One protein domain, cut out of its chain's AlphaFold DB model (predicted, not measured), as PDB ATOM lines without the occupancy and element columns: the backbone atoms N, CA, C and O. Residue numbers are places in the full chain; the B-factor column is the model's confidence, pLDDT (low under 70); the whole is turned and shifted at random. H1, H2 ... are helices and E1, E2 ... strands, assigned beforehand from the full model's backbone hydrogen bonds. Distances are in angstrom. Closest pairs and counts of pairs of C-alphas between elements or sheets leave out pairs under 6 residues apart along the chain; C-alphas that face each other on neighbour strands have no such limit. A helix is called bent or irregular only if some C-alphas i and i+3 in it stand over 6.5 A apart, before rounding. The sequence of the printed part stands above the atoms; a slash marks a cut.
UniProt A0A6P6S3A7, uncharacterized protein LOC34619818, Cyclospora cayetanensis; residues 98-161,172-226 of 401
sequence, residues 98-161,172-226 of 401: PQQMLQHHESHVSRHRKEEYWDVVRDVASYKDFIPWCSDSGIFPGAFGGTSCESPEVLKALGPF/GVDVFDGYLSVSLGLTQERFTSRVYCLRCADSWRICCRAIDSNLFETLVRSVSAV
ATOM      1  N   PRO A  98      27.266 -17.690  10.473       54.44
ATOM      2  CA  PRO A  98      26.882 -19.010   9.994       54.44
ATOM      3  C   PRO A  98      27.420 -20.077  10.955       54.44
ATOM      4  O   PRO A  98      28.414 -20.748  10.684       54.44
ATOM      5  N   GLN A  99      26.769 -20.252  12.103       60.03
ATOM      6  CA  GLN A  99      26.912 -21.499  12.843       60.03
ATOM      7  C   GLN A  99      26.177 -22.575  12.047       60.03
ATOM      8  O   GLN A  99      24.959 -22.514  11.898       60.03
ATOM      9  N   GLN A 100      26.925 -23.545  11.512       62.97
ATOM     10  CA  GLN A 100      26.375 -24.751  10.893       62.97
ATOM     11  C   GLN A 100      25.564 -25.520  11.938       62.97
ATOM     12  O   GLN A 100      26.076 -26.369  12.668       62.97
ATOM     13  N   MET A 101      24.287 -25.181  12.055       63.09
ATOM     14  CA  MET A 101      23.387 -25.803  13.003       63.09
ATOM     15  C   MET A 101      22.722 -26.985  12.292       63.09
ATOM     16  O   MET A 101      21.733 -26.826  11.582       63.09
ATOM     17  N   LEU A 102      23.296 -28.184  12.456       70.81
ATOM     18  CA  LEU A 102      22.778 -29.406  11.822       70.81
ATOM     19  C   LEU A 102      21.330 -29.714  12.240       70.81
ATOM     20  O   LEU A 102      20.536 -30.186  11.428       70.81
ATOM     21  N   GLN A 103      20.970 -29.427  13.494       78.19
ATOM     22  CA  GLN A 103      19.651 -29.749  14.024       78.19
ATOM     23  C   GLN A 103      19.138 -28.655  14.963       78.19
ATOM     24  O   GLN A 103      19.795 -28.315  15.947       78.19
ATOM     25  N   HIS A 104      17.945 -28.127  14.684       79.38
ATOM     26  CA  HIS A 104      17.251 -27.190  15.572       79.38
ATOM     27  C   HIS A 104      15.992 -27.837  16.144       79.38
ATOM     28  O   HIS A 104      15.178 -28.370  15.388       79.38
ATOM     29  N   HIS A 105      15.828 -27.779  17.468       77.31
ATOM     30  CA  HIS A 105      14.637 -28.275  18.150       77.31
ATOM     31  C   HIS A 105      13.887 -27.133  18.832       77.31
ATOM     32  O   HIS A 105      14.432 -26.469  19.712       77.31
ATOM     33  N   GLU A 106      12.621 -26.946  18.468       79.75
ATOM     34  CA  GLU A 106      11.739 -25.976  19.114       79.75
ATOM     35  C   GLU A 106      10.509 -26.683  19.696       79.75
ATOM     36  O   GLU A 106       9.873 -27.505  19.036       79.75
ATOM     37  N   SER A 107      10.162 -26.354  20.942       79.12
ATOM     38  CA  SER A 107       8.954 -26.844  21.605       79.12
ATOM     39  C   SER A 107       7.994 -25.686  21.842       79.12
ATOM     40  O   SER A 107       8.345 -24.704  22.501       79.12
ATOM     41  N   HIS A 108       6.782 -25.795  21.302       81.81
ATOM     42  CA  HIS A 108       5.741 -24.781  21.424       81.81
ATOM     43  C   HIS A 108       4.478 -25.372  22.063       81.81
ATOM     44  O   HIS A 108       4.071 -26.492  21.763       81.81
ATOM     45  N   VAL A 109       3.825 -24.604  22.936       80.38
ATOM     46  CA  VAL A 109       2.555 -24.996  23.562       80.38
ATOM     47  C   VAL A 109       1.455 -24.097  23.009       80.38
ATOM     48  O   VAL A 109       1.418 -22.903  23.309       80.38
ATOM     49  N   SER A 110       0.570 -24.655  22.182       80.25
ATOM     50  CA  SER A 110      -0.533 -23.890  21.587       80.25
ATOM     51  C   SER A 110      -1.694 -23.753  22.567       80.25
ATOM     52  O   SER A 110      -2.090 -24.719  23.211       80.25
ATOM     53  N   ARG A 111      -2.278 -22.551  22.648       81.62
ATOM     54  CA  ARG A 111      -3.505 -22.286  23.426       81.62
ATOM     55  C   ARG A 111      -4.777 -22.769  22.729       81.62
ATOM     56  O   ARG A 111      -5.832 -22.795  23.355       81.62
ATOM     57  N   HIS A 112      -4.683 -23.065  21.440       79.50
ATOM     58  CA  HIS A 112      -5.810 -23.481  20.623       79.50
ATOM     59  C   HIS A 112      -6.034 -24.983  20.728       79.50
ATOM     60  O   HIS A 112      -5.120 -25.739  21.072       79.50
ATOM     61  N   ARG A 113      -7.256 -25.404  20.401       78.81
ATOM     62  CA  ARG A 113      -7.586 -26.823  20.312       78.81
ATOM     63  C   ARG A 113      -6.831 -27.470  19.157       78.81
ATOM     64  O   ARG A 113      -6.501 -26.813  18.167       78.81
ATOM     65  N   LYS A 114      -6.566 -28.768  19.296       75.81
ATOM     66  CA  LYS A 114      -5.849 -29.561  18.295       75.81
ATOM     67  C   LYS A 114      -6.564 -29.503  16.945       75.81
ATOM     68  O   LYS A 114      -5.905 -29.317  15.932       75.81
ATOM     69  N   GLU A 115      -7.890 -29.594  16.949       80.12
ATOM     70  CA  GLU A 115      -8.728 -29.640  15.748       80.12
ATOM     71  C   GLU A 115      -8.692 -28.315  14.979       80.12
ATOM     72  O   GLU A 115      -8.509 -28.311  13.769       80.12
ATOM     73  N   GLU A 116      -8.776 -27.182  15.683       82.12
ATOM     74  CA  GLU A 116      -8.715 -25.847  15.065       82.12
ATOM     75  C   GLU A 116      -7.364 -25.592  14.391       82.12
ATOM     76  O   GLU A 116      -7.286 -24.984  13.327       82.12
ATOM     77  N   TYR A 117      -6.284 -26.052  15.026       78.75
ATOM     78  CA  TYR A 117      -4.944 -25.935  14.463       78.75
ATOM     79  C   TYR A 117      -4.702 -26.917  13.329       78.75
ATOM     80  O   TYR A 117      -3.906 -26.635  12.438       78.75
ATOM     81  N   TRP A 118      -5.365 -28.068  13.375       79.56
ATOM     82  CA  TRP A 118      -5.161 -29.132  12.414       79.56
ATOM     83  C   TRP A 118      -5.524 -28.705  11.003       79.56
ATOM     84  O   TRP A 118      -4.738 -28.925  10.084       79.56
ATOM     85  N   ASP A 119      -6.667 -28.046  10.845       83.75
ATOM     86  CA  ASP A 119      -7.125 -27.594   9.534       83.75
ATOM     87  C   ASP A 119      -6.138 -26.603   8.909       83.75
ATOM     88  O   ASP A 119      -5.848 -26.692   7.719       83.75
ATOM     89  N   VAL A 120      -5.541 -25.734   9.732       84.50
ATOM     90  CA  VAL A 120      -4.488 -24.815   9.286       84.50
ATOM     91  C   VAL A 120      -3.219 -25.586   8.932       84.50
ATOM     92  O   VAL A 120      -2.694 -25.413   7.844       84.50
ATOM     93  N   VAL A 121      -2.727 -26.456   9.818       82.19
ATOM     94  CA  VAL A 121      -1.445 -27.159   9.629       82.19
ATOM     95  C   VAL A 121      -1.471 -28.113   8.437       82.19
ATOM     96  O   VAL A 121      -0.464 -28.294   7.754       82.19
ATOM     97  N   ARG A 122      -2.623 -28.736   8.192       83.75
ATOM     98  CA  ARG A 122      -2.842 -29.651   7.074       83.75
ATOM     99  C   ARG A 122      -2.881 -28.917   5.736       83.75
ATOM    100  O   ARG A 122      -2.456 -29.484   4.729       83.75
ATOM    101  N   ASP A 123      -3.383 -27.687   5.709       88.12
ATOM    102  CA  ASP A 123      -3.487 -26.891   4.491       88.12
ATOM    103  C   ASP A 123      -2.179 -26.155   4.172       88.12
ATOM    104  O   ASP A 123      -2.118 -24.937   4.030       88.12
ATOM    105  N   VAL A 124      -1.093 -26.923   4.029       86.50
ATOM    106  CA  VAL A 124       0.222 -26.379   3.654       86.50
ATOM    107  C   VAL A 124       0.147 -25.634   2.317       86.50
ATOM    108  O   VAL A 124       0.914 -24.709   2.086       86.50
ATOM    109  N   ALA A 125      -0.789 -25.988   1.432       89.56
ATOM    110  CA  ALA A 125      -0.931 -25.348   0.129       89.56
ATOM    111  C   ALA A 125      -1.295 -23.855   0.213       89.56
ATOM    112  O   ALA A 125      -0.831 -23.090  -0.636       89.56
ATOM    113  N   SER A 126      -2.048 -23.434   1.233       92.31
ATOM    114  CA  SER A 126      -2.464 -22.036   1.414       92.31
ATOM    115  C   SER A 126      -1.477 -21.186   2.217       92.31
ATOM    116  O   SER A 126      -1.698 -19.989   2.397       92.31
ATOM    117  N   TYR A 127      -0.354 -21.747   2.680       91.88
ATOM    118  CA  TYR A 127       0.614 -21.020   3.514       91.88
ATOM    119  C   TYR A 127       1.142 -19.745   2.849       91.88
ATOM    120  O   TYR A 127       1.285 -18.721   3.515       91.88
ATOM    121  N   LYS A 128       1.369 -19.768   1.535       92.62
ATOM    122  CA  LYS A 128       1.769 -18.592   0.744       92.62
ATOM    123  C   LYS A 128       0.773 -17.430   0.800       92.62
ATOM    124  O   LYS A 128       1.168 -16.293   0.572       92.62
ATOM    125  N   ASP A 129      -0.496 -17.693   1.111       92.00
ATOM    126  CA  ASP A 129      -1.545 -16.673   1.112       92.00
ATOM    127  C   ASP A 129      -1.573 -15.877   2.427       92.00
ATOM    128  O   ASP A 129      -2.083 -14.756   2.463       92.00
ATOM    129  N   PHE A 130      -1.030 -16.433   3.519       89.25
ATOM    130  CA  PHE A 130      -1.114 -15.814   4.848       89.25
ATOM    131  C   PHE A 130       0.201 -15.757   5.641       89.25
ATOM    132  O   PHE A 130       0.247 -15.068   6.662       89.25
ATOM    133  N   ILE A 131       1.268 -16.436   5.208       86.00
ATOM    134  CA  ILE A 131       2.599 -16.349   5.823       86.00
ATOM    135  C   ILE A 131       3.448 -15.343   5.028       86.00
ATOM    136  O   ILE A 131       3.850 -15.647   3.908       86.00
ATOM    137  N   PRO A 132       3.805 -14.173   5.595       85.50
ATOM    138  CA  PRO A 132       4.442 -13.091   4.832       85.50
ATOM    139  C   PRO A 132       5.801 -13.432   4.205       85.50
ATOM    140  O   PRO A 132       6.185 -12.841   3.203       85.50
ATOM    141  N   TRP A 133       6.550 -14.358   4.806       85.88
ATOM    142  CA  TRP A 133       7.868 -14.799   4.331       85.88
ATOM    143  C   TRP A 133       7.802 -16.060   3.456       85.88
ATOM    144  O   TRP A 133       8.827 -16.528   2.956       85.88
ATOM    145  N   CYS A 134       6.605 -16.622   3.266       89.56
ATOM    146  CA  CYS A 134       6.376 -17.771   2.407       89.56
ATOM    147  C   CYS A 134       6.178 -17.307   0.962       89.56
ATOM    148  O   CYS A 134       5.160 -16.722   0.613       89.56
ATOM    149  N   SER A 135       7.153 -17.605   0.111       91.38
ATOM    150  CA  SER A 135       7.097 -17.304  -1.324       91.38
ATOM    151  C   SER A 135       6.316 -18.328  -2.140       91.38
ATOM    152  O   SER A 135       5.735 -17.982  -3.162       91.38
ATOM    153  N   ASP A 136       6.305 -19.587  -1.706       93.00
ATOM    154  CA  ASP A 136       5.542 -20.651  -2.351       93.00
ATOM    155  C   ASP A 136       5.267 -21.766  -1.345       93.00
ATOM    156  O   ASP A 136       6.042 -21.987  -0.414       93.00
ATOM    157  N   SER A 137       4.169 -22.480  -1.532       92.94
ATOM    158  CA  SER A 137       3.783 -23.583  -0.668       92.94
ATOM    159  C   SER A 137       2.908 -24.570  -1.415       92.94
ATOM    160  O   SER A 137       2.126 -24.199  -2.293       92.94
ATOM    161  N   GLY A 138       3.028 -25.845  -1.068       91.62
ATOM    162  CA  GLY A 138       2.250 -26.880  -1.723       91.62
ATOM    163  C   GLY A 138       2.400 -28.234  -1.068       91.62
ATOM    164  O   GLY A 138       3.223 -28.446  -0.179       91.62
ATOM    165  N   ILE A 139       1.574 -29.163  -1.526       89.25
ATOM    166  CA  ILE A 139       1.567 -30.545  -1.061       89.25
ATOM    167  C   ILE A 139       2.116 -31.404  -2.191       89.25
ATOM    168  O   ILE A 139       1.767 -31.192  -3.355       89.25
ATOM    169  N   PHE A 140       3.002 -32.348  -1.872       85.50
ATOM    170  CA  PHE A 140       3.558 -33.209  -2.905       85.50
ATOM    171  C   PHE A 140       2.446 -34.070  -3.528       85.50
ATOM    172  O   PHE A 140       1.663 -34.692  -2.800       85.50
ATOM    173  N   PRO A 141       2.344 -34.130  -4.869       76.44
ATOM    174  CA  PRO A 141       1.370 -34.991  -5.522       76.44
ATOM    175  C   PRO A 141       1.654 -36.451  -5.144       76.44
ATOM    176  O   PRO A 141       2.729 -36.971  -5.425       76.44
ATOM    177  N   GLY A 142       0.698 -37.090  -4.465       73.31
ATOM    178  CA  GLY A 142       0.834 -38.444  -3.906       73.31
ATOM    179  C   GLY A 142       0.990 -38.514  -2.380       73.31
ATOM    180  O   GLY A 142       0.929 -39.608  -1.829       73.31
ATOM    181  N   ALA A 143       1.121 -37.378  -1.686       64.19
ATOM    182  CA  ALA A 143       1.228 -37.331  -0.222       64.19
ATOM    183  C   ALA A 143      -0.099 -37.615   0.511       64.19
ATOM    184  O   ALA A 143      -0.098 -37.975   1.683       64.19
ATOM    185  N   PHE A 144      -1.244 -37.482  -0.166       56.28
ATOM    186  CA  PHE A 144      -2.543 -37.846   0.397       56.28
ATOM    187  C   PHE A 144      -2.879 -39.302   0.069       56.28
ATOM    188  O   PHE A 144      -3.246 -39.617  -1.060       56.28
ATOM    189  N   GLY A 145      -2.806 -40.180   1.071       49.66
ATOM    190  CA  GLY A 145      -3.426 -41.511   1.010       49.66
ATOM    191  C   GLY A 145      -2.471 -42.700   0.990       49.66
ATOM    192  O   GLY A 145      -2.940 -43.836   1.014       49.66
ATOM    193  N   GLY A 146      -1.158 -42.479   1.007       48.91
ATOM    194  CA  GLY A 146      -0.215 -43.524   1.379       48.91
ATOM    195  C   GLY A 146       0.045 -43.452   2.875       48.91
ATOM    196  O   GLY A 146       0.608 -42.464   3.339       48.91
ATOM    197  N   THR A 147      -0.292 -44.494   3.637       47.62
ATOM    198  CA  THR A 147       0.477 -44.804   4.848       47.62
ATOM    199  C   THR A 147       1.904 -45.030   4.365       47.62
ATOM    200  O   THR A 147       2.232 -46.122   3.902       47.62
ATOM    201  N   SER A 148       2.705 -43.966   4.311       45.75
ATOM    202  CA  SER A 148       4.103 -44.064   3.925       45.75
ATOM    203  C   SER A 148       4.717 -45.100   4.854       45.75
ATOM    204  O   SER A 148       4.706 -44.922   6.073       45.75
ATOM    205  N   CYS A 149       5.143 -46.229   4.286       39.50
ATOM    206  CA  CYS A 149       5.851 -47.290   4.986       39.50
ATOM    207  C   CYS A 149       7.238 -46.761   5.349       39.50
ATOM    208  O   CYS A 149       8.247 -47.182   4.785       39.50
ATOM    209  N   GLU A 150       7.297 -45.757   6.211       54.78
ATOM    210  CA  GLU A 150       8.565 -45.262   6.691       54.78
ATOM    211  C   GLU A 150       9.212 -46.330   7.554       54.78
ATOM    212  O   GLU A 150       8.553 -47.005   8.351       54.78
ATOM    213  N   SER A 151      10.526 -46.479   7.376       49.12
ATOM    214  CA  SER A 151      11.331 -47.318   8.252       49.12
ATOM    215  C   SER A 151      11.056 -46.892   9.701       49.12
ATOM    216  O   SER A 151      11.142 -45.695  10.000       49.12
ATOM    217  N   PRO A 152      10.772 -47.830  10.622       58.84
ATOM    218  CA  PRO A 152      10.628 -47.561  12.055       58.84
ATOM    219  C   PRO A 152      11.776 -46.725  12.644       58.84
ATOM    220  O   PRO A 152      11.628 -46.108  13.695       58.84
ATOM    221  N   GLU A 153      12.926 -46.694  11.974       61.16
ATOM    222  CA  GLU A 153      14.092 -45.880  12.308       61.16
ATOM    223  C   GLU A 153      13.834 -44.372  12.214       61.16
ATOM    224  O   GLU A 153      14.322 -43.639  13.069       61.16
ATOM    225  N   VAL A 154      13.037 -43.899  11.247       62.47
ATOM    226  CA  VAL A 154      12.697 -42.470  11.128       62.47
ATOM    227  C   VAL A 154      11.830 -42.052  12.310       62.47
ATOM    228  O   VAL A 154      12.137 -41.070  12.981       62.47
ATOM    229  N   LEU A 155      10.823 -42.860  12.654       64.44
ATOM    230  CA  LEU A 155       9.987 -42.637  13.836       64.44
ATOM    231  C   LEU A 155      10.796 -42.706  15.142       64.44
ATOM    232  O   LEU A 155      10.541 -41.914  16.046       64.44
ATOM    233  N   LYS A 156      11.805 -43.587  15.234       69.25
ATOM    234  CA  LYS A 156      12.749 -43.630  16.369       69.25
ATOM    235  C   LYS A 156      13.643 -42.387  16.436       69.25
ATOM    236  O   LYS A 156      13.907 -41.891  17.529       69.25
ATOM    237  N   ALA A 157      14.080 -41.862  15.290       61.50
ATOM    238  CA  ALA A 157      14.921 -40.668  15.206       61.50
ATOM    239  C   ALA A 157      14.183 -39.381  15.604       61.50
ATOM    240  O   ALA A 157      14.820 -38.414  16.018       61.50
ATOM    241  N   LEU A 158      12.845 -39.371  15.562       60.59
ATOM    242  CA  LEU A 158      12.054 -38.258  16.091       60.59
ATOM    243  C   LEU A 158      12.137 -38.137  17.627       60.59
ATOM    244  O   LEU A 158      11.643 -37.162  18.194       60.59
ATOM    245  N   GLY A 159      12.797 -39.080  18.301       63.25
ATOM    246  CA  GLY A 159      12.982 -39.107  19.746       63.25
ATOM    247  C   GLY A 159      11.884 -39.904  20.452       63.25
ATOM    248  O   GLY A 159      10.843 -40.190  19.852       63.25
ATOM    249  N   PRO A 160      12.100 -40.266  21.730       57.50
ATOM    250  CA  PRO A 160      11.202 -41.143  22.466       57.50
ATOM    251  C   PRO A 160       9.810 -40.511  22.556       57.50
ATOM    252  O   PRO A 160       9.601 -39.483  23.203       57.50
ATOM    253  N   PHE A 161       8.839 -41.127  21.884       58.19
ATOM    254  CA  PHE A 161       7.444 -40.984  22.274       58.19
ATOM    255  C   PHE A 161       7.341 -41.609  23.659       58.19
ATOM    256  O   PHE A 161       7.820 -42.724  23.837       58.19
ATOM    257  N   GLY A 172      -2.519 -44.737  13.747       66.19
ATOM    258  CA  GLY A 172      -3.011 -43.360  13.897       66.19
ATOM    259  C   GLY A 172      -2.023 -42.239  13.597       66.19
ATOM    260  O   GLY A 172      -2.272 -41.112  14.023       66.19
ATOM    261  N   VAL A 173      -0.915 -42.502  12.903       71.56
ATOM    262  CA  VAL A 173      -0.044 -41.425  12.414       71.56
ATOM    263  C   VAL A 173      -0.519 -40.977  11.039       71.56
ATOM    264  O   VAL A 173      -0.405 -41.729  10.074       71.56
ATOM    265  N   ASP A 174      -1.025 -39.753  10.936       74.88
ATOM    266  CA  ASP A 174      -1.213 -39.120   9.636       74.88
ATOM    267  C   ASP A 174       0.084 -38.382   9.273       74.88
ATOM    268  O   ASP A 174       0.519 -37.475   9.991       74.88
ATOM    269  N   VAL A 175       0.721 -38.790   8.175       77.62
ATOM    270  CA  VAL A 175       1.942 -38.161   7.650       77.62
ATOM    271  C   VAL A 175       1.580 -37.351   6.413       77.62
ATOM    272  O   VAL A 175       0.923 -37.868   5.510       77.62
ATOM    273  N   PHE A 176       2.020 -36.094   6.368       81.06
ATOM    274  CA  PHE A 176       1.830 -35.217   5.215       81.06
ATOM    275  C   PHE A 176       3.171 -34.683   4.736       81.06
ATOM    276  O   PHE A 176       3.910 -34.066   5.504       81.06
ATOM    277  N   ASP A 177       3.433 -34.872   3.448       83.50
ATOM    278  CA  ASP A 177       4.597 -34.311   2.773       83.50
ATOM    279  C   ASP A 177       4.190 -33.024   2.055       83.50
ATOM    280  O   ASP A 177       3.467 -33.035   1.055       83.50
ATOM    281  N   GLY A 178       4.672 -31.901   2.578       87.31
ATOM    282  CA  GLY A 178       4.508 -30.576   2.001       87.31
ATOM    283  C   GLY A 178       5.849 -29.938   1.660       87.31
ATOM    284  O   GLY A 178       6.913 -30.352   2.121       87.31
ATOM    285  N   TYR A 179       5.810 -28.887   0.857       88.12
ATOM    286  CA  TYR A 179       6.947 -28.004   0.658       88.12
ATOM    287  C   TYR A 179       6.560 -26.567   0.988       88.12
ATOM    288  O   TYR A 179       5.412 -26.151   0.825       88.12
ATOM    289  N   LEU A 180       7.553 -25.823   1.452       88.06
ATOM    290  CA  LEU A 180       7.466 -24.435   1.857       88.06
ATOM    291  C   LEU A 180       8.710 -23.713   1.353       88.06
ATOM    292  O   LEU A 180       9.818 -24.040   1.758       88.06
ATOM    293  N   SER A 181       8.549 -22.731   0.483       88.06
ATOM    294  CA  SER A 181       9.650 -21.907  -0.010       88.06
ATOM    295  C   SER A 181       9.671 -20.589   0.751       88.06
ATOM    296  O   SER A 181       8.715 -19.817   0.674       88.06
ATOM    297  N   VAL A 182      10.761 -20.298   1.452       85.56
ATOM    298  CA  VAL A 182      10.957 -19.039   2.181       85.56
ATOM    299  C   VAL A 182      11.840 -18.118   1.353       85.56
ATOM    300  O   VAL A 182      12.878 -18.535   0.846       85.56
ATOM    301  N   SER A 183      11.437 -16.856   1.226       82.81
ATOM    302  CA  SER A 183      12.268 -15.824   0.600       82.81
ATOM    303  C   SER A 183      12.710 -14.807   1.647       82.81
ATOM    304  O   SER A 183      11.881 -14.111   2.230       82.81
ATOM    305  N   LEU A 184      14.020 -14.724   1.887       81.94
ATOM    306  CA  LEU A 184      14.651 -13.808   2.840       81.94
ATOM    307  C   LEU A 184      15.483 -12.777   2.076       81.94
ATOM    308  O   LEU A 184      16.713 -12.805   2.064       81.94
ATOM    309  N   GLY A 185      14.796 -11.860   1.396       81.50
ATOM    310  CA  GLY A 185      15.444 -10.813   0.607       81.50
ATOM    311  C   GLY A 185      16.182 -11.373  -0.610       81.50
ATOM    312  O   GLY A 185      15.567 -11.585  -1.649       81.50
ATOM    313  N   LEU A 186      17.500 -11.571  -0.492       77.62
ATOM    314  CA  LEU A 186      18.373 -11.995  -1.597       77.62
ATOM    315  C   LEU A 186      18.457 -13.514  -1.771       77.62
ATOM    316  O   LEU A 186      18.923 -13.979  -2.810       77.62
ATOM    317  N   THR A 187      18.033 -14.286  -0.771       78.31
ATOM    318  CA  THR A 187      18.031 -15.746  -0.841       78.31
ATOM    319  C   THR A 187      16.604 -16.266  -0.888       78.31
ATOM    320  O   THR A 187      15.740 -15.869  -0.104       78.31
ATOM    321  N   GLN A 188      16.355 -17.166  -1.835       80.88
ATOM    322  CA  GLN A 188      15.159 -17.988  -1.860       80.88
ATOM    323  C   GLN A 188      15.586 -19.407  -1.517       80.88
ATOM    324  O   GLN A 188      16.386 -20.006  -2.232       80.88
ATOM    325  N   GLU A 189      15.061 -19.931  -0.418       80.75
ATOM    326  CA  GLU A 189      15.333 -21.292   0.019       80.75
ATOM    327  C   GLU A 189      14.048 -22.105   0.019       80.75
ATOM    328  O   GLU A 189      12.986 -21.643   0.445       80.75
ATOM    329  N   ARG A 190      14.141 -23.341  -0.473       79.12
ATOM    330  CA  ARG A 190      13.017 -24.269  -0.495       79.12
ATOM    331  C   ARG A 190      13.188 -25.297   0.608       79.12
ATOM    332  O   ARG A 190      14.161 -26.032   0.656       79.12
ATOM    333  N   PHE A 191      12.199 -25.383   1.479       78.62
ATOM    334  CA  PHE A 191      12.138 -26.361   2.551       78.62
ATOM    335  C   PHE A 191      11.098 -27.410   2.200       78.62
ATOM    336  O   PHE A 191      10.027 -27.101   1.676       78.62
ATOM    337  N   THR A 192      11.379 -28.665   2.520       77.50
ATOM    338  CA  THR A 192      10.348 -29.702   2.502       77.50
ATOM    339  C   THR A 192       9.961 -30.044   3.921       77.50
ATOM    340  O   THR A 192      10.787 -30.399   4.754       77.50
ATOM    341  N   SER A 193       8.688 -29.894   4.243       74.25
ATOM    342  CA  SER A 193       8.197 -30.249   5.561       74.25
ATOM    343  C   SER A 193       7.494 -31.586   5.502       74.25
ATOM    344  O   SER A 193       6.602 -31.787   4.682       74.25
ATOM    345  N   ARG A 194       7.887 -32.488   6.396       74.62
ATOM    346  CA  ARG A 194       7.136 -33.697   6.695       74.62
ATOM    347  C   ARG A 194       6.437 -33.492   8.033       74.62
ATOM    348  O   ARG A 194       7.050 -33.459   9.102       74.62
ATOM    349  N   VAL A 195       5.129 -33.302   7.979       70.56
ATOM    350  CA  VAL A 195       4.316 -33.105   9.175       70.56
ATOM    351  C   VAL A 195       3.859 -34.468   9.674       70.56
ATOM    352  O   VAL A 195       3.156 -35.181   8.961       70.56
ATOM    353  N   TYR A 196       4.235 -34.814  10.907       71.69
ATOM    354  CA  TYR A 196       3.763 -36.020  11.577       71.69
ATOM    355  C   TYR A 196       2.665 -35.645  12.571       71.69
ATOM    356  O   TYR A 196       2.903 -34.980  13.587       71.69
ATOM    357  N   CYS A 197       1.446 -36.091  12.297       66.75
ATOM    358  CA  CYS A 197       0.335 -35.954  13.221       66.75
ATOM    359  C   CYS A 197       0.060 -37.282  13.899       66.75
ATOM    360  O   CYS A 197      -0.321 -38.256  13.260       66.75
ATOM    361  N   LEU A 198       0.233 -37.313  15.212       69.06
ATOM    362  CA  LEU A 198      -0.078 -38.485  16.011       69.06
ATOM    363  C   LEU A 198      -1.502 -38.308  16.526       69.06
ATOM    364  O   LEU A 198      -1.779 -37.422  17.338       69.06
ATOM    365  N   ARG A 199      -2.443 -39.130  16.054       60.00
ATOM    366  CA  ARG A 199      -3.828 -39.102  16.553       60.00
ATOM    367  C   ARG A 199      -3.903 -39.465  18.033       60.00
ATOM    368  O   ARG A 199      -4.747 -38.924  18.735       60.00
ATOM    369  N   CYS A 200      -2.987 -40.308  18.502       55.53
ATOM    370  CA  CYS A 200      -3.022 -40.936  19.822       55.53
ATOM    371  C   CYS A 200      -2.536 -40.037  20.970       55.53
ATOM    372  O   CYS A 200      -2.741 -40.376  22.130       55.53
ATOM    373  N   ALA A 201      -1.887 -38.912  20.663       62.16
ATOM    374  CA  ALA A 201      -1.365 -37.982  21.655       62.16
ATOM    375  C   ALA A 201      -1.957 -36.587  21.435       62.16
ATOM    376  O   ALA A 201      -2.190 -36.159  20.302       62.16
ATOM    377  N   ASP A 202      -2.148 -35.828  22.509       67.81
ATOM    378  CA  ASP A 202      -2.538 -34.413  22.441       67.81
ATOM    379  C   ASP A 202      -1.403 -33.496  21.930       67.81
ATOM    380  O   ASP A 202      -1.428 -32.270  22.060       67.81
ATOM    381  N   SER A 203      -0.367 -34.094  21.350       69.19
ATOM    382  CA  SER A 203       0.760 -33.425  20.734       69.19
ATOM    383  C   SER A 203       0.897 -33.856  19.282       69.19
ATOM    384  O   SER A 203       0.543 -34.963  18.878       69.19
ATOM    385  N   TRP A 204       1.414 -32.942  18.482       71.81
ATOM    386  CA  TRP A 204       1.765 -33.169  17.094       71.81
ATOM    387  C   TRP A 204       3.193 -32.677  16.887       71.81
ATOM    388  O   TRP A 204       3.688 -31.795  17.595       71.81
ATOM    389  N   ARG A 205       3.906 -33.301  15.954       71.94
ATOM    390  CA  ARG A 205       5.317 -33.008  15.724       71.94
ATOM    391  C   ARG A 205       5.506 -32.644  14.262       71.94
ATOM    392  O   ARG A 205       5.411 -33.487  13.376       71.94
ATOM    393  N   ILE A 206       5.803 -31.376  14.007       71.94
ATOM    394  CA  ILE A 206       6.247 -30.941  12.687       71.94
ATOM    395  C   ILE A 206       7.731 -31.258  12.567       71.94
ATOM    396  O   ILE A 206       8.536 -30.838  13.398       71.94
ATOM    397  N   CYS A 207       8.115 -31.953  11.504       71.19
ATOM    398  CA  CYS A 207       9.517 -32.143  11.167       71.19
ATOM    399  C   CYS A 207       9.783 -31.535   9.796       71.19
ATOM    400  O   CYS A 207       9.402 -32.064   8.759       71.19
ATOM    401  N   CYS A 208      10.456 -30.397   9.781       70.69
ATOM    402  CA  CYS A 208      10.899 -29.774   8.551       70.69
ATOM    403  C   CYS A 208      12.296 -30.288   8.208       70.69
ATOM    404  O   CYS A 208      13.219 -30.162   9.010       70.69
ATOM    405  N   ARG A 209      12.472 -30.840   7.009       73.62
ATOM    406  CA  ARG A 209      13.792 -31.170   6.476       73.62
ATOM    407  C   ARG A 209      14.088 -30.234   5.320       73.62
ATOM    408  O   ARG A 209      13.359 -30.202   4.329       73.62
ATOM    409  N   ALA A 210      15.146 -29.454   5.433       69.50
ATOM    410  CA  ALA A 210      15.511 -28.628   4.303       69.50
ATOM    411  C   ALA A 210      16.061 -29.525   3.186       69.50
ATOM    412  O   ALA A 210      16.870 -30.417   3.442       69.50
ATOM    413  N   ILE A 211      15.590 -29.314   1.960       65.81
ATOM    414  CA  ILE A 211      16.222 -29.884   0.775       65.81
ATOM    415  C   ILE A 211      17.025 -28.737   0.182       65.81
ATOM    416  O   ILE A 211      16.458 -27.703  -0.145       65.81
ATOM    417  N   ASP A 212      18.342 -28.906   0.119       68.56
ATOM    418  CA  ASP A 212      19.275 -27.941  -0.478       68.56
ATOM    419  C   ASP A 212      19.432 -26.591   0.264       68.56
ATOM    420  O   ASP A 212      19.892 -25.614  -0.326       68.56
ATOM    421  N   SER A 213      19.096 -26.508   1.561       70.38
ATOM    422  CA  SER A 213      19.410 -25.323   2.386       70.38
ATOM    423  C   SER A 213      20.797 -25.427   3.016       70.38
ATOM    424  O   SER A 213      21.202 -26.488   3.492       70.38
ATOM    425  N   ASN A 214      21.486 -24.287   3.093       72.56
ATOM    426  CA  ASN A 214      22.726 -24.143   3.858       72.56
ATOM    427  C   ASN A 214      22.484 -23.667   5.303       72.56
ATOM    428  O   ASN A 214      23.435 -23.588   6.079       72.56
ATOM    429  N   LEU A 215      21.242 -23.322   5.671       70.94
ATOM    430  CA  LEU A 215      20.911 -22.770   6.989       70.94
ATOM    431  C   LEU A 215      20.780 -23.857   8.059       70.94
ATOM    432  O   LEU A 215      21.234 -23.669   9.185       70.94
ATOM    433  N   PHE A 216      20.145 -24.983   7.725       73.12
ATOM    434  CA  PHE A 216      19.993 -26.139   8.611       73.12
ATOM    435  C   PHE A 216      19.648 -27.393   7.807       73.12
ATOM    436  O   PHE A 216      18.937 -27.320   6.810       73.12
ATOM    437  N   GLU A 217      20.095 -28.563   8.271       77.69
ATOM    438  CA  GLU A 217      19.729 -29.840   7.645       77.69
ATOM    439  C   GLU A 217      18.321 -30.275   8.080       77.69
ATOM    440  O   GLU A 217      17.473 -30.633   7.258       77.69
ATOM    441  N   THR A 218      18.046 -30.215   9.389       75.94
ATOM    442  CA  THR A 218      16.756 -30.627   9.957       75.94
ATOM    443  C   THR A 218      16.272 -29.653  11.035       75.94
ATOM    444  O   THR A 218      16.955 -29.384  12.022       75.94
ATOM    445  N   LEU A 219      15.041 -29.169  10.882       75.25
ATOM    446  CA  LEU A 219      14.312 -28.369  11.861       75.25
ATOM    447  C   LEU A 219      13.156 -29.201  12.421       75.25
ATOM    448  O   LEU A 219      12.165 -29.458  11.741       75.25
ATOM    449  N   VAL A 220      13.254 -29.606  13.683       78.12
ATOM    450  CA  VAL A 220      12.190 -30.349  14.366       78.12
ATOM    451  C   VAL A 220      11.438 -29.397  15.281       78.12
ATOM    452  O   VAL A 220      11.999 -28.869  16.239       78.12
ATOM    453  N   ARG A 221      10.142 -29.213  15.034       79.38
ATOM    454  CA  ARG A 221       9.269 -28.412  15.892       79.38
ATOM    455  C   ARG A 221       8.172 -29.278  16.489       79.38
ATOM    456  O   ARG A 221       7.291 -29.779  15.796       79.38
ATOM    457  N   SER A 222       8.210 -29.451  17.803       78.94
ATOM    458  CA  SER A 222       7.167 -30.172  18.532       78.94
ATOM    459  C   SER A 222       6.134 -29.178  19.039       78.94
ATOM    460  O   SER A 222       6.491 -28.192  19.686       78.94
ATOM    461  N   VAL A 223       4.857 -29.419  18.749       75.62
ATOM    462  CA  VAL A 223       3.771 -28.561  19.218       75.62
ATOM    463  C   VAL A 223       2.807 -29.398  20.041       75.62
ATOM    464  O   VAL A 223       2.165 -30.325  19.553       75.62
ATOM    465  N   SER A 224       2.697 -29.058  21.315       76.44
ATOM    466  CA  SER A 224       1.740 -29.694  22.216       76.44
ATOM    467  C   SER A 224       0.504 -28.810  22.330       76.44
ATOM    468  O   SER A 224       0.621 -27.608  22.590       76.44
ATOM    469  N   ALA A 225      -0.684 -29.380  22.120       71.81
ATOM    470  CA  ALA A 225      -1.923 -28.685  22.440       71.81
ATOM    471  C   ALA A 225      -2.116 -28.687  23.963       71.81
ATOM    472  O   ALA A 225      -1.716 -29.625  24.656       71.81
ATOM    473  N   VAL A 226      -2.718 -27.629  24.508       71.12
ATOM    474  CA  VAL A 226      -3.134 -27.638  25.915       71.12
ATOM    475  C   VAL A 226      -4.323 -28.590  26.049       71.12
ATOM    476  O   VAL A 226      -5.416 -28.315  25.562       71.12
TER     477      VAL A 226
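AT A GLANCE: This is residues 98 to 161 and 172 to 226 of the 401 residues of the protein "uncharacterized protein LOC34619818" of Cyclospora cayetanensis (UniProt A0A6P6S3A7). A twisted wall of six strands has two short helices, H1 and H2, over one face, while H3 sits off the sheet after a long loop from E2. The printed part has 119 residues, with three named helices and six named strands in the order E1 H1 H2 E2 H3 E3 E4 E5 E6. The mixed sheet runs E1 E6 E5 E4 E3 E2, and the class is mixed, helices and strands, in two layers, H1 and H2 on one face of the sheet. The whole is compact, with a radius of gyration of the C-alphas of 14.4 A and spans of 42 by 31 by 30 A.

IN THESE COORDINATES: E1, residues 101 to 110, is 25.5 A long from C-alpha 101 at (23.387, -25.803, 13.003). H1 is residues 114 to 122, irregular H2 124 to 130 with C-alphas 125 and 128 7.3 A apart, E2 134 to 139 and H3 152 to 157. E3, residues 173 to 184, is 32.7 A long; E4, 187 to 198, 33.6 A; E5, 203 to 210, 22.6 A. E6, residues 216 to 225, is 26.0 A long and ends at C-alpha 225 (-1.923, -28.685, 22.440).

HOW THE PARTS SIT: E1 is parallel to E6, with N 106 and O 220 3.0 A apart. E3 E4 E5 E6 form a meander, each strand the antiparallel neighbour of the one before, in three hairpins: N 180 and O 191 are 2.8 A apart, N 194 and O 207 2.8 A, N 206 and O 221 2.8 A. E2 is antiparallel to E3, with N 179 and O 138 2.8 A apart. H2 is over E2, at a height over the sheet of 6.9 A; their closest C-alphas, Ala 125 and Gly 138, are 4.0 A apart. H1, on the same face, is over E5 at a height of 8.2 A, and only just not over E6, on which 2 of its C-alphas fall. H3 is not on the sheet. H3 has every O i to N i+4 pair within hydrogen-bond range, H1 4 of 5, H2 0 of 3 but 3 of 4 O i to N i+3 pairs.

THE WHOLE: The C-alphas farthest apart, of Leu 186 and Cys 200, are 41.9 A apart. Residues 162 to 171 are cut out, with 13.6 A between C-alphas 161 and 172. E2 to H3 is a long link. Residues under pLDDT 70 include 143 to 161.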